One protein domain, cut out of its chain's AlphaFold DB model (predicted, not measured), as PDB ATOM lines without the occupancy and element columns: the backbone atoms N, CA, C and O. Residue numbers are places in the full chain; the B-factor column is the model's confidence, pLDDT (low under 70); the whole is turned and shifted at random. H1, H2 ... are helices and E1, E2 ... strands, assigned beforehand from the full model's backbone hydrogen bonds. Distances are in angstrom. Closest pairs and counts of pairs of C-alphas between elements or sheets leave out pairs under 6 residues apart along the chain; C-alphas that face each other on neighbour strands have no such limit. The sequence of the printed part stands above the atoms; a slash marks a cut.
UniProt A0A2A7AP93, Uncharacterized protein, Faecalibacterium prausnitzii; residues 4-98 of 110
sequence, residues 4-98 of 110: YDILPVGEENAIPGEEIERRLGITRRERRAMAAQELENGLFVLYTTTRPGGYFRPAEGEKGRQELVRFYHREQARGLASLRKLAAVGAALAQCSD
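What this domain is: This is residues 4 to 98 of the 110 residues of an uncharacterized protein of Faecalibacterium prausnitzii (UniProt A0A2A7AP93). A small compact body has one long straight helix, H3, whose first part runs past a short two-strand hairpin, E1 and E2, and whose residues 75 to 98 stick out as a free arm. In the body, the short helices H1 and H2 meet at about a right angle. The 95 printed residues hold three named helices and two named strands in the order H1, H2, E1, E2, H3; the sheet, E1 - E2, is antiparallel and the class is mostly helix. The whole is loose, with a radius of gyration of the C-alphas of 16.8 A, and elongated, spanning 54 by 34 by 27 A.

How they stand to each other: Start at the hairpin of E1, residues 46 to 48, and E2, residues 54 to 56: they are antiparallel at 147 degrees, with N 46 and O 56 at 2.9 A and N 56 and O 46 at 3.0 A, within hydrogen-bond range. Look next at H3, residues 61 to 98; its closest C-alphas to E1 are Phe 71 and Leu 46, 7.0 A apart. For H1, residues 17 to 24, the closest C-alphas to E2 are Gly 17 and Gly 54, 5.9 A apart. H2, residues 28 to 40, touches H1 with residues 28 to 31 alone; the closest C-alphas, of Glu 21 and Arg 28, are 6.5 A apart, and the lines are about perpendicular at 87 degrees. H3 is apart from H1 and from H2. In H1, H2 and H3 every O i to N i+4 pair is within hydrogen-bond range.

Where its parts are: Find C-alpha 46 at (221.076, 196.950, 160.459), where E1 begins. H3 runs 55.9 A from C-alpha 61 at (221.333, 212.474, 158.060) to C-alpha 98 at (222.617, 172.882, 197.522). H2 measures 18.6 A and H1 10.8 A.

The domain as a whole: Gly 61 and Asp 98 have the two C-alphas farthest apart, 55.9 A. Without residues 75 to 98, the body spans 34 by 26 by 21 A. The printed part has no cut, and its four links between elements are tight. Confidence is low, under 70, at residues 97 to 98.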
ATOM      1  N   TYR A   4     227.930 194.430 154.273       95.44
ATOM      2  CA  TYR A   4     227.723 195.875 154.193       95.44
ATOM      3  C   TYR A   4     227.747 196.421 152.758       95.44
ATOM      4  O   TYR A   4     226.914 197.254 152.402       95.44
ATOM      5  N   ASP A   5     228.655 195.916 151.916       94.56
ATOM      6  CA  ASP A   5     228.855 196.405 150.547       94.56
ATOM      7  C   ASP A   5     227.661 196.105 149.621       94.56
ATOM      8  O   ASP A   5     227.441 196.819 148.645       94.56
ATOM      9  N   ILE A   6     226.874 195.065 149.918       94.62
ATOM     10  CA  ILE A   6     225.721 194.654 149.097       94.62
ATOM     11  C   ILE A   6     224.383 195.158 149.645       94.62
ATOM     12  O   ILE A   6     223.341 194.924 149.025       94.62
ATOM     13  N   LEU A   7     224.395 195.815 150.807       95.94
ATOM     14  CA  LEU A   7     223.178 196.280 151.452       95.94
ATOM     15  C   LEU A   7     222.678 197.593 150.836       95.94
ATOM     16  O   LEU A   7     223.454 198.540 150.640       95.94
ATOM     17  N   PRO A   8     221.365 197.701 150.601       96.25
ATOM     18  CA  PRO A   8     220.747 198.968 150.254       96.25
ATOM     19  C   PRO A   8     220.728 199.915 151.460       96.25
ATOM     20  O   PRO A   8     220.945 199.504 152.600       96.25
ATOM     21  N   VAL A   9     220.485 201.193 151.191       96.56
ATOM     22  CA  VAL A   9     220.436 202.265 152.193       96.56
ATOM     23  C   VAL A   9     218.980 202.540 152.581       96.56
ATOM     24  O   VAL A   9     218.132 202.648 151.700       96.56
ATOM     25  N   GLY A  10     218.704 202.684 153.877       95.19
ATOM     26  CA  GLY A  10     217.377 202.955 154.439       95.19
ATOM     27  C   GLY A  10     216.554 201.696 154.734       95.19
ATOM     28  O   GLY A  10     216.598 200.713 153.991       95.19
ATOM     29  N   GLU A  11     215.791 201.732 155.830       94.50
ATOM     30  CA  GLU A  11     214.983 200.598 156.319       94.50
ATOM     31  C   GLU A  11     213.943 200.123 155.289       94.50
ATOM     32  O   GLU A  11     213.697 198.924 155.159       94.50
ATOM     33  N   GLU A  12     213.365 201.040 154.511       92.94
ATOM     34  CA  GLU A  12     212.363 200.741 153.481       92.94
ATOM     35  C   GLU A  12     212.897 199.890 152.327       92.94
ATOM     36  O   GLU A  12     212.120 199.222 151.648       92.94
ATOM     37  N   ASN A  13     214.215 199.896 152.119       94.25
ATOM     38  CA  ASN A  13     214.860 199.164 151.037       94.25
ATOM     39  C   ASN A  13     215.420 197.817 151.505       94.25
ATOM     40  O   ASN A  13     216.105 197.152 150.733       94.25
ATOM     41  N   ALA A  14     215.173 197.422 152.758       95.75
ATOM     42  CA  ALA A  14     215.753 196.228 153.353       95.75
ATOM     43  C   ALA A  14     215.564 194.974 152.485       95.75
ATOM     44  O   ALA A  14     214.475 194.702 151.977       95.75
ATOM     45  N   ILE A  15     216.636 194.187 152.353       95.50
ATOM     46  CA  ILE A  15     216.623 192.937 151.586       95.50
ATOM     47  C   ILE A  15     216.542 191.708 152.498       95.50
ATOM     48  O   ILE A  15     217.162 191.700 153.568       95.50
ATOM     49  N   PRO A  16     215.837 190.640 152.082       95.44
ATOM     50  CA  PRO A  16     215.768 189.397 152.842       95.44
ATOM     51  C   PRO A  16     217.148 188.794 153.125       95.44
ATOM     52  O   PRO A  16     218.105 188.979 152.373       95.44
ATOM     53  N   GLY A  17     217.258 188.017 154.203       94.75
ATOM     54  CA  GLY A  17     218.513 187.334 154.531       94.75
ATOM     55  C   GLY A  17     218.908 186.301 153.473       94.75
ATOM     56  O   GLY A  17     220.087 186.145 153.173       94.75
ATOM     57  N   GLU A  18     217.914 185.663 152.867       94.81
ATOM     58  CA  GLU A  18     218.044 184.682 151.792       94.81
ATOM     59  C   GLU A  18     218.667 185.305 150.530       94.81
ATOM     60  O   GLU A  18     219.412 184.653 149.799       94.81
ATOM     61  N   GLU A  19     218.414 186.596 150.292       95.38
ATOM     62  CA  GLU A  19     219.034 187.353 149.201       95.38
ATOM     63  C   GLU A  19     220.547 187.484 149.412       95.38
ATOM     64  O   GLU A  19     221.327 187.279 148.483       95.38
ATOM     65  N   ILE A  20     220.968 187.785 150.643       95.81
ATOM     66  CA  ILE A  20     222.384 187.891 151.027       95.81
ATOM     67  C   ILE A  20     223.069 186.529 150.911       95.81
ATOM     68  O   ILE A  20     224.156 186.435 150.344       95.81
ATOM     69  N   GLU A  21     222.416 185.482 151.420       96.12
ATOM     70  CA  GLU A  21     222.891 184.095 151.353       96.12
ATOM     71  C   GLU A  21     223.155 183.686 149.896       96.12
ATOM     72  O   GLU A  21     224.248 183.224 149.571       96.12
ATOM     73  N   ARG A  22     222.210 183.971 148.988       95.62
ATOM     74  CA  ARG A  22     222.357 183.683 147.555       95.62
ATOM     75  C   ARG A  22     223.464 184.500 146.885       95.62
ATOM     76  O   ARG A  22     224.201 183.955 146.071       95.62
ATOM     77  N   ARG A  23     223.579 185.799 147.194       95.00
ATOM     78  CA  ARG A  23     224.581 186.691 146.573       95.00
ATOM     79  C   ARG A  23     226.009 186.391 147.012       95.00
ATOM     80  O   ARG A  23     226.930 186.601 146.230       95.00
ATOM     81  N   LEU A  24     226.194 185.954 148.256       94.56
ATOM     82  CA  LEU A  24     227.516 185.707 148.831       94.56
ATOM     83  C   LEU A  24     227.900 184.223 148.857       94.56
ATOM     84  O   LEU A  24     229.054 183.918 149.141       94.56
ATOM     85  N   GLY A  25     226.968 183.311 148.564       96.06
ATOM     86  CA  GLY A  25     227.212 181.870 148.647       96.06
ATOM     87  C   GLY A  25     227.461 181.399 150.082       96.06
ATOM     88  O   GLY A  25     228.257 180.492 150.295       96.06
ATOM     89  N   ILE A  26     226.810 182.040 151.059       96.50
ATOM     90  CA  ILE A  26     226.995 181.771 152.491       96.50
ATOM     91  C   ILE A  26     225.726 181.211 153.121       96.50
ATOM     92  O   ILE A  26     224.607 181.463 152.677       96.50
ATOM     93  N   THR A  27     225.897 180.498 154.222       96.75
ATOM     94  CA  THR A  27     224.801 180.003 155.047       96.75
ATOM     95  C   THR A  27     224.189 181.112 155.900       96.75
ATOM     96  O   THR A  27     224.819 182.112 156.255       96.75
ATOM     97  N   ARG A  28     222.963 180.877 156.369       95.62
ATOM     98  CA  ARG A  28     222.298 181.722 157.371       95.62
ATOM     99  C   ARG A  28     223.141 181.969 158.628       95.62
ATOM    100  O   ARG A  28     223.058 183.042 159.228       95.62
ATOM    101  N   ARG A  29     223.918 180.972 159.073       96.69
ATOM    102  CA  ARG A  29     224.779 181.090 160.262       96.69
ATOM    103  C   ARG A  29     225.944 182.035 159.990       96.69
ATOM    104  O   ARG A  29     226.173 182.933 160.796       96.69
ATOM    105  N   GLU A  30     226.623 181.857 158.862       96.88
ATOM    106  CA  GLU A  30     227.715 182.734 158.428       96.88
ATOM    107  C   GLU A  30     227.220 184.159 158.224       96.88
ATOM    108  O   GLU A  30     227.819 185.084 158.759       96.88
ATOM    109  N   ARG A  31     226.053 184.343 157.591       96.44
ATOM    110  CA  ARG A  31     225.420 185.658 157.448       96.44
ATOM    111  C   ARG A  31     225.269 186.380 158.786       96.44
ATOM    112  O   ARG A  31     225.578 187.562 158.889       96.44
ATOM    113  N   ARG A  32     224.783 185.684 159.819       94.94
ATOM    114  CA  ARG A  32     224.622 186.268 161.162       94.94
ATOM    115  C   ARG A  32     225.964 186.594 161.815       94.94
ATOM    116  O   ARG A  32     226.067 187.644 162.438       94.94
ATOM    117  N   ALA A  33     226.954 185.713 161.679       95.62
ATOM    118  CA  ALA A  33     228.288 185.924 162.234       95.62
ATOM    119  C   ALA A  33     228.991 187.116 161.570       95.62
ATOM    120  O   ALA A  33     229.483 188.002 162.259       95.62
ATOM    121  N   MET A  34     228.952 187.186 160.239       96.38
ATOM    122  CA  MET A  34     229.508 188.294 159.465       96.38
ATOM    123  C   MET A  34     228.806 189.616 159.787       96.38
ATOM    124  O   MET A  34     229.480 190.607 160.032       96.38
ATOM    125  N   ALA A  35     227.471 189.636 159.857       95.19
ATOM    126  CA  ALA A  35     226.723 190.847 160.200       95.19
ATOM    127  C   ALA A  35     227.068 191.372 161.605       95.19
ATOM    128  O   ALA A  35     227.216 192.577 161.781       95.19
ATOM    129  N   ALA A  36     227.217 190.478 162.590       94.31
ATOM    130  CA  ALA A  36     227.647 190.855 163.935       94.31
ATOM    131  C   ALA A  36     229.077 191.414 163.929       94.31
ATOM    132  O   ALA A  36     229.310 192.500 164.450       94.31
ATOM    133  N   GLN A  37     230.004 190.722 163.261       95.75
ATOM    134  CA  GLN A  37     231.395 191.155 163.161       95.75
ATOM    135  C   GLN A  37     231.535 192.515 162.465       95.75
ATOM    136  O   GLN A  37     232.343 193.347 162.870       95.75
ATOM    137  N   GLU A  38     230.768 192.747 161.402       96.06
ATOM    138  CA  GLU A  38     230.755 194.020 160.685       96.06
ATOM    139  C   GLU A  38     230.193 195.143 161.565       96.06
ATOM    140  O   GLU A  38     230.807 196.208 161.643       96.06
ATOM    141  N   LEU A  39     229.108 194.883 162.302       93.88
ATOM    142  CA  LEU A  39     228.534 195.838 163.248       93.88
ATOM    143  C   LEU A  39     229.532 196.233 164.349       93.88
ATOM    144  O   LEU A  39     229.665 197.419 164.650       93.88
ATOM    145  N   GLU A  40     230.263 195.267 164.909       93.19
ATOM    146  CA  GLU A  40     231.330 195.501 165.897       93.19
ATOM    147  C   GLU A  40     232.472 196.361 165.338       93.19
ATOM    148  O   GLU A  40     233.046 197.178 166.054       93.19
ATOM    149  N   ASN A  41     232.750 196.240 164.039       94.75
ATOM    150  CA  ASN A  41     233.764 197.022 163.331       94.75
ATOM    151  C   ASN A  41     233.254 198.394 162.842       94.75
ATOM    152  O   ASN A  41     233.931 199.060 162.058       94.75
ATOM    153  N   GLY A  42     232.058 198.820 163.262       93.56
ATOM    154  CA  GLY A  42     231.459 200.103 162.877       93.56
ATOM    155  C   GLY A  42     230.807 200.114 161.491       93.56
ATOM    156  O   GLY A  42     230.351 201.161 161.031       93.56
ATOM    157  N   LEU A  43     230.715 198.965 160.818       95.19
ATOM    158  CA  LEU A  43     229.938 198.809 159.592       95.19
ATOM    159  C   LEU A  43     228.501 198.462 159.973       95.19
ATOM    160  O   LEU A  43     228.165 197.307 160.225       95.19
ATOM    161  N   PHE A  44     227.644 199.480 160.035       95.25
ATOM    162  CA  PHE A  44     226.263 199.351 160.505       95.25
ATOM    163  C   PHE A  44     225.383 198.512 159.564       95.25
ATOM    164  O   PHE A  44     224.639 199.036 158.735       95.25
ATOM    165  N   VAL A  45     225.465 197.191 159.723       96.12
ATOM    166  CA  VAL A  45     224.574 196.192 159.130       96.12
ATOM    167  C   VAL A  45     223.327 196.083 160.006       96.12
ATOM    168  O   VAL A  45     223.263 195.297 160.954       96.12
ATOM    169  N   LEU A  46     222.332 196.919 159.716       96.25
ATOM    170  CA  LEU A  46     221.076 196.950 160.459       96.25
ATOM    171  C   LEU A  46     220.122 195.876 159.942       96.25
ATOM    172  O   LEU A  46     220.207 195.441 158.791       96.25
ATOM    173  N   TYR A  47     219.190 195.455 160.796       94.50
ATOM    174  CA  TYR A  47     218.112 194.560 160.394       94.50
ATOM    175  C   TYR A  47     216.786 194.906 161.061       94.50
ATOM    176  O   TYR A  47     216.728 195.346 162.212       94.50
ATOM    177  N   THR A  48     215.700 194.655 160.336       90.88
ATOM    178  CA  THR A  48     214.337 194.852 160.819       90.88
ATOM    179  C   THR A  48     213.469 193.634 160.533       90.88
ATOM    180  O   THR A  48     213.688 192.878 159.589       90.88
ATOM    181  N   THR A  49     212.474 193.429 161.386       86.38
ATOM    182  CA  THR A  49     211.424 192.418 161.218       86.38
ATOM    183  C   THR A  49     210.110 193.043 160.750       86.38
ATOM    184  O   THR A  49     209.150 192.321 160.494       86.38
ATOM    185  N   THR A  50     210.048 194.377 160.663       81.62
ATOM    186  CA  THR A  50     208.912 195.107 160.095       81.62
ATOM    187  C   THR A  50     208.854 194.811 158.606       81.62
ATOM    188  O   THR A  50     209.863 194.986 157.928       81.62
ATOM    189  N   ARG A  51     207.709 194.334 158.100       75.69
ATOM    190  CA  ARG A  51     207.596 193.905 156.699       75.69
ATOM    191  C   ARG A  51     207.982 195.040 155.727       75.69
ATOM    192  O   ARG A  51     207.562 196.169 155.969       75.69
ATOM    193  N   PRO A  52     208.743 194.749 154.651       70.88
ATOM    194  CA  PRO A  52     209.109 193.410 154.158       70.88
ATOM    195  C   PRO A  52     210.147 192.665 155.017       70.88
ATOM    196  O   PRO A  52     210.190 191.438 154.977       70.88
ATOM    197  N   GLY A  53     210.860 193.369 155.896       86.12
ATOM    198  CA  GLY A  53     211.872 192.804 156.782       86.12
ATOM    199  C   GLY A  53     213.185 192.569 156.045       86.12
ATOM    200  O   GLY A  53     213.218 192.482 154.822       86.12
ATOM    201  N   GLY A  54     214.281 192.464 156.791       95.25
ATOM    202  CA  GLY A  54     215.589 192.197 156.202       95.25
ATOM    203  C   GLY A  54     216.682 193.133 156.683       95.25
ATOM    204  O   GLY A  54     216.596 193.686 157.779       95.25
ATOM    205  N   TYR A  55     217.715 193.264 155.859       96.44
ATOM    206  CA  TYR A  55     218.979 193.924 156.167       96.44
ATOM    207  C   TYR A  55     219.181 195.169 155.313       96.44
ATOM    208  O   TYR A  55     218.839 195.176 154.129       96.44
ATOM    209  N   PHE A  56     219.764 196.203 155.913       97.00
ATOM    210  CA  PHE A  56     219.992 197.500 155.280       97.00
ATOM    211  C   PHE A  56     221.133 198.264 155.966       97.00
ATOM    212  O   PHE A  56     221.548 197.933 157.079       97.00
ATOM    213  N   ARG A  57     221.635 199.300 155.295       97.56
ATOM    214  CA  ARG A  57     222.513 200.330 155.865       97.56
ATOM    215  C   ARG A  57     221.681 201.521 156.321       97.56
ATOM    216  O   ARG A  57     220.699 201.829 155.647       97.56
ATOM    217  N   PRO A  58     222.071 202.228 157.392       96.94
ATOM    218  CA  PRO A  58     221.370 203.442 157.780       96.94
ATOM    219  C   PRO A  58     221.382 204.463 156.637       96.94
ATOM    220  O   PRO A  58     222.375 204.585 155.918       96.94
ATOM    221  N   ALA A  59     220.280 205.192 156.481       96.75
ATOM    222  CA  ALA A  59     220.202 206.357 155.612       96.75
ATOM    223  C   ALA A  59     221.184 207.460 156.045       96.75
ATOM    224  O   ALA A  59     221.748 207.432 157.136       96.75
ATOM    225  N   GLU A  60     221.382 208.466 155.202       94.31
ATOM    226  CA  GLU A  60     222.142 209.648 155.604       94.31
ATOM    227  C   GLU A  60     221.287 210.602 156.456       94.31
ATOM    228  O   GLU A  60     220.051 210.601 156.411       94.31
ATOM    229  N   GLY A  61     221.961 211.427 157.258       96.44
ATOM    230  CA  GLY A  61     221.333 212.474 158.060       96.44
ATOM    231  C   GLY A  61     220.410 211.961 159.170       96.44
ATOM    232  O   GLY A  61     220.632 210.916 159.787       96.44
ATOM    233  N   GLU A  62     219.362 212.734 159.451       97.38
ATOM    234  CA  GLU A  62     218.476 212.502 160.599       97.38
ATOM    235  C   GLU A  62     217.699 211.182 160.484       97.38
ATOM    236  O   GLU A  62     217.471 210.503 161.484       97.38
ATOM    237  N   LYS A  63     217.363 210.752 159.261       95.69
ATOM    238  CA  LYS A  63     216.702 209.463 159.040       95.69
ATOM    239  C   LYS A  63     217.575 208.294 159.501       95.69
ATOM    240  O   LYS A  63     217.103 207.446 160.259       95.69
ATOM    241  N   GLY A  64     218.849 208.278 159.107       96.56
ATOM    242  CA  GLY A  64     219.799 207.250 159.536       96.56
ATOM    243  C   GLY A  64     220.023 207.238 161.035       96.56
ATOM    244  O   GLY A  64     220.054 206.180 161.662       96.56
ATOM    245  N   ARG A  65     220.110 208.424 161.644       97.38
ATOM    246  CA  ARG A  65     220.195 208.552 163.101       97.38
ATOM    247  C   ARG A  65     218.992 207.910 163.790       97.38
ATOM    248  O   ARG A  65     219.169 207.172 164.757       97.38
ATOM    249  N   GLN A  66     217.778 208.138 163.291       96.69
ATOM    250  CA  GLN A  66     216.577 207.510 163.844       96.69
ATOM    251  C   GLN A  66     216.576 205.988 163.658       96.69
ATOM    252  O   GLN A  66     216.180 205.267 164.572       96.69
ATOM    253  N   GLU A  67     217.037 205.484 162.511       96.31
ATOM    254  CA  GLU A  67     217.199 204.043 162.265       96.31
ATOM    255  C   GLU A  67     218.181 203.408 163.261       96.31
ATOM    256  O   GLU A  67     217.868 202.377 163.861       96.31
ATOM    257  N   LEU A  68     219.317 204.064 163.515       96.62
ATOM    258  CA  LEU A  68     220.307 203.639 164.508       96.62
ATOM    259  C   LEU A  68     219.737 203.646 165.931       96.62
ATOM    260  O   LEU A  68     219.914 202.675 166.661       96.62
ATOM    261  N   VAL A  69     219.007 204.694 166.321       97.06
ATOM    262  CA  VAL A  69     218.348 204.776 167.637       97.06
ATOM    263  C   VAL A  69     217.326 203.650 167.810       97.06
ATOM    264  O   VAL A  69     217.323 202.962 168.834       97.06
ATOM    265  N   ARG A  70     216.484 203.400 166.797       94.69
ATOM    266  CA  ARG A  70     215.514 202.291 166.824       94.69
ATOM    267  C   ARG A  70     216.206 200.939 166.942       94.69
ATOM    268  O   ARG A  70     215.734 200.067 167.675       94.69
ATOM    269  N   PHE A  71     217.300 200.747 166.212       95.19
ATOM    270  CA  PHE A  71     218.099 199.533 166.288       95.19
ATOM    271  C   PHE A  71     218.706 199.353 167.686       95.19
ATOM    272  O   PHE A  71     218.520 198.304 168.301       95.19
ATOM    273  N   TYR A  72     219.329 200.399 168.231       95.25
ATOM    274  CA  TYR A  72     219.929 200.402 169.564       95.25
ATOM    275  C   TYR A  72     218.930 200.008 170.658       95.25
ATOM    276  O   TYR A  72     219.193 199.085 171.427       95.25
ATOM    277  N   HIS A  73     217.753 200.640 170.701       95.56
ATOM    278  CA  HIS A  73     216.734 200.304 171.701       95.56
ATOM    279  C   HIS A  73     216.251 198.854 171.588       95.56
ATOM    280  O   HIS A  73     215.982 198.203 172.599       95.56
ATOM    281  N   ARG A  74     216.172 198.321 170.364       92.94
ATOM    282  CA  ARG A  74     215.782 196.929 170.119       92.94
ATOM    283  C   ARG A  74     216.827 195.951 170.646       92.94
ATOM    284  O   ARG A  74     216.463 195.009 171.354       92.94
ATOM    285  N   GLU A  75     218.101 196.179 170.342       93.56
ATOM    286  CA  GLU A  75     219.184 195.322 170.831       93.56
ATOM    287  C   GLU A  75     219.342 195.435 172.349       93.56
ATOM    288  O   GLU A  75     219.506 194.418 173.020       93.56
ATOM    289  N   GLN A  76     219.173 196.633 172.916       95.25
ATOM    290  CA  GLN A  76     219.174 196.840 174.363       95.25
ATOM    291  C   GLN A  76     218.058 196.037 175.050       95.25
ATOM    292  O   GLN A  76     218.314 195.321 176.021       95.25
ATOM    293  N   ALA A  77     216.827 196.096 174.531       94.44
ATOM    294  CA  ALA A  77     215.705 195.334 175.076       94.44
ATOM    295  C   ALA A  77     215.941 193.815 174.988       94.44
ATOM    296  O   ALA A  77     215.638 193.080 175.933       94.44
ATOM    297  N   ARG A  78     216.527 193.338 173.879       91.62
ATOM    298  CA  ARG A  78     216.920 191.928 173.709       91.62
ATOM    299  C   ARG A  78     218.022 191.524 174.684       91.62
ATOM    300  O   ARG A  78     217.925 190.453 175.276       91.62
ATOM    301  N   GLY A  79     219.021 192.378 174.893       94.81
ATOM    302  CA  GLY A  79     220.076 192.176 175.884       94.81
ATOM    303  C   GLY A  79     219.502 192.029 177.292       94.81
ATOM    304  O   GLY A  79     219.774 191.040 177.969       94.81
ATOM    305  N   LEU A  80     218.612 192.938 177.697       95.75
ATOM    306  CA  LEU A  80     217.949 192.871 179.000       95.75
ATOM    307  C   LEU A  80     217.103 191.597 179.163       95.75
ATOM    308  O   LEU A  80     217.118 190.965 180.221       95.75
ATOM    309  N   ALA A  81     216.385 191.185 178.116       94.81
ATOM    310  CA  ALA A  81     215.646 189.927 178.126       94.81
ATOM    311  C   ALA A  81     216.575 188.707 178.275       94.81
ATOM    312  O   ALA A  81     216.239 187.772 179.000       94.81
ATOM    313  N   SER A  82     217.747 188.719 177.634       95.19
ATOM    314  CA  SER A  82     218.762 187.670 177.790       95.19
ATOM    315  C   SER A  82     219.325 187.626 179.209       95.19
ATOM    316  O   SER A  82     219.405 186.544 179.784       95.19
ATOM    317  N   LEU A  83     219.623 188.778 179.819       97.12
ATOM    318  CA  LEU A  83     220.089 188.845 181.209       97.12
ATOM    319  C   LEU A  83     219.073 188.241 182.188       97.12
ATOM    320  O   LEU A  83     219.452 187.477 183.071       97.12
ATOM    321  N   ARG A  84     217.774 188.503 181.996       96.75
ATOM    322  CA  ARG A  84     216.711 187.886 182.813       96.75
ATOM    323  C   ARG A  84     216.690 186.362 182.690       96.75
ATOM    324  O   ARG A  84     216.522 185.673 183.691       96.75
ATOM    325  N   LYS A  85     216.885 185.829 181.478       96.25
ATOM    326  CA  LYS A  85     216.981 184.375 181.258       96.25
ATOM    327  C   LYS A  85     218.202 183.787 181.962       96.25
ATOM    328  O   LYS A  85     218.078 182.758 182.613       96.25
ATOM    329  N   LEU A  86     219.356 184.450 181.861       97.44
ATOM    330  CA  LEU A  86     220.582 184.018 182.536       97.44
ATOM    331  C   LEU A  86     220.426 184.028 184.060       97.44
ATOM    332  O   LEU A  86     220.857 183.083 184.707       97.44
ATOM    333  N   ALA A  87     219.751 185.032 184.625       96.00
ATOM    334  CA  ALA A  87     219.452 185.076 186.055       96.00
ATOM    335  C   ALA A  87     218.586 183.886 186.503       96.00
ATOM    336  O   ALA A  87     218.885 183.259 187.516       96.00
ATOM    337  N   ALA A  88     217.555 183.527 185.728       96.38
ATOM    338  CA  ALA A  88     216.711 182.368 186.024       96.38
ATOM    339  C   ALA A  88     217.493 181.042 185.969       96.38
ATOM    340  O   ALA A  88     217.347 180.203 186.855       96.38
ATOM    341  N   VAL A  89     218.359 180.867 184.964       96.94
ATOM    342  CA  VAL A  89     219.241 179.690 184.867       96.94
ATOM    343  C   VAL A  89     220.236 179.656 186.028       96.94
ATOM    344  O   VAL A  89     220.424 178.607 186.633       96.94
ATOM    345  N   GLY A  90     220.835 180.796 186.384       96.38
ATOM    346  CA  GLY A  90     221.752 180.904 187.519       96.38
ATOM    347  C   GLY A  90     221.097 180.517 188.847       96.38
ATOM    348  O   GLY A  90     221.697 179.785 189.629       96.38
ATOM    349  N   ALA A  91     219.846 180.931 189.070       95.06
ATOM    350  CA  ALA A  91     219.080 180.532 190.250       95.06
ATOM    351  C   ALA A  91     218.824 179.015 190.297       95.06
ATOM    352  O   ALA A  91     218.974 178.406 191.354       95.06
ATOM    353  N   ALA A  92     218.492 178.393 189.159       95.75
ATOM    354  CA  ALA A  92     218.312 176.944 189.079       95.75
ATOM    355  C   ALA A  92     219.624 176.182 189.345       95.75
ATOM    356  O   ALA A  92     219.622 175.187 190.064       95.75
ATOM    357  N   LEU A  93     220.753 176.670 188.818       94.75
ATOM    358  CA  LEU A  93     222.069 176.068 189.059       94.75
ATOM    359  C   LEU A  93     222.471 176.121 190.541       94.75
ATOM    360  O   LEU A  93     222.990 175.129 191.047       94.75
ATOM    361  N   ALA A  94     222.196 177.229 191.238       91.81
ATOM    362  CA  ALA A  94     222.471 177.359 192.672       91.81
ATOM    363  C   ALA A  94     221.656 176.362 193.521       91.81
ATOM    364  O   ALA A  94     222.181 175.745 194.442       91.81
ATOM    365  N   GLN A  95     220.390 176.130 193.163       85.31
ATOM    366  CA  GLN A  95     219.538 175.152 193.853       85.31
ATOM    367  C   GLN A  95     220.024 173.705 193.657       85.31
ATOM    368  O   GLN A  95     219.905 172.890 194.570       85.31
ATOM    369  N   CYS A  96     220.605 173.380 192.495       74.38
ATOM    370  CA  CYS A  96     221.203 172.064 192.256       74.38
ATOM    371  C   CYS A  96     222.488 171.833 193.068       74.38
ATOM    372  O   CYS A  96     222.743 170.702 193.478       74.38
ATOM    373  N   SER A  97     223.299 172.869 193.319       65.19
ATOM    374  CA  SER A  97     224.493 172.723 194.167       65.19
ATOM    375  C   SER A  97     224.145 172.456 195.633       65.19
ATOM    376  O   SER A  97     224.830 171.665 196.282       65.19
ATOM    377  N   ASP A  98     223.042 173.023 196.124       59.03
ATOM    378  CA  ASP A  98     222.617 172.882 197.522       59.03
ATOM    379  C   ASP A  98     222.064 171.478 197.848       59.03
ATOM    380  O   ASP A  98     222.017 171.088 199.011       59.03
TER     381      ASP A  98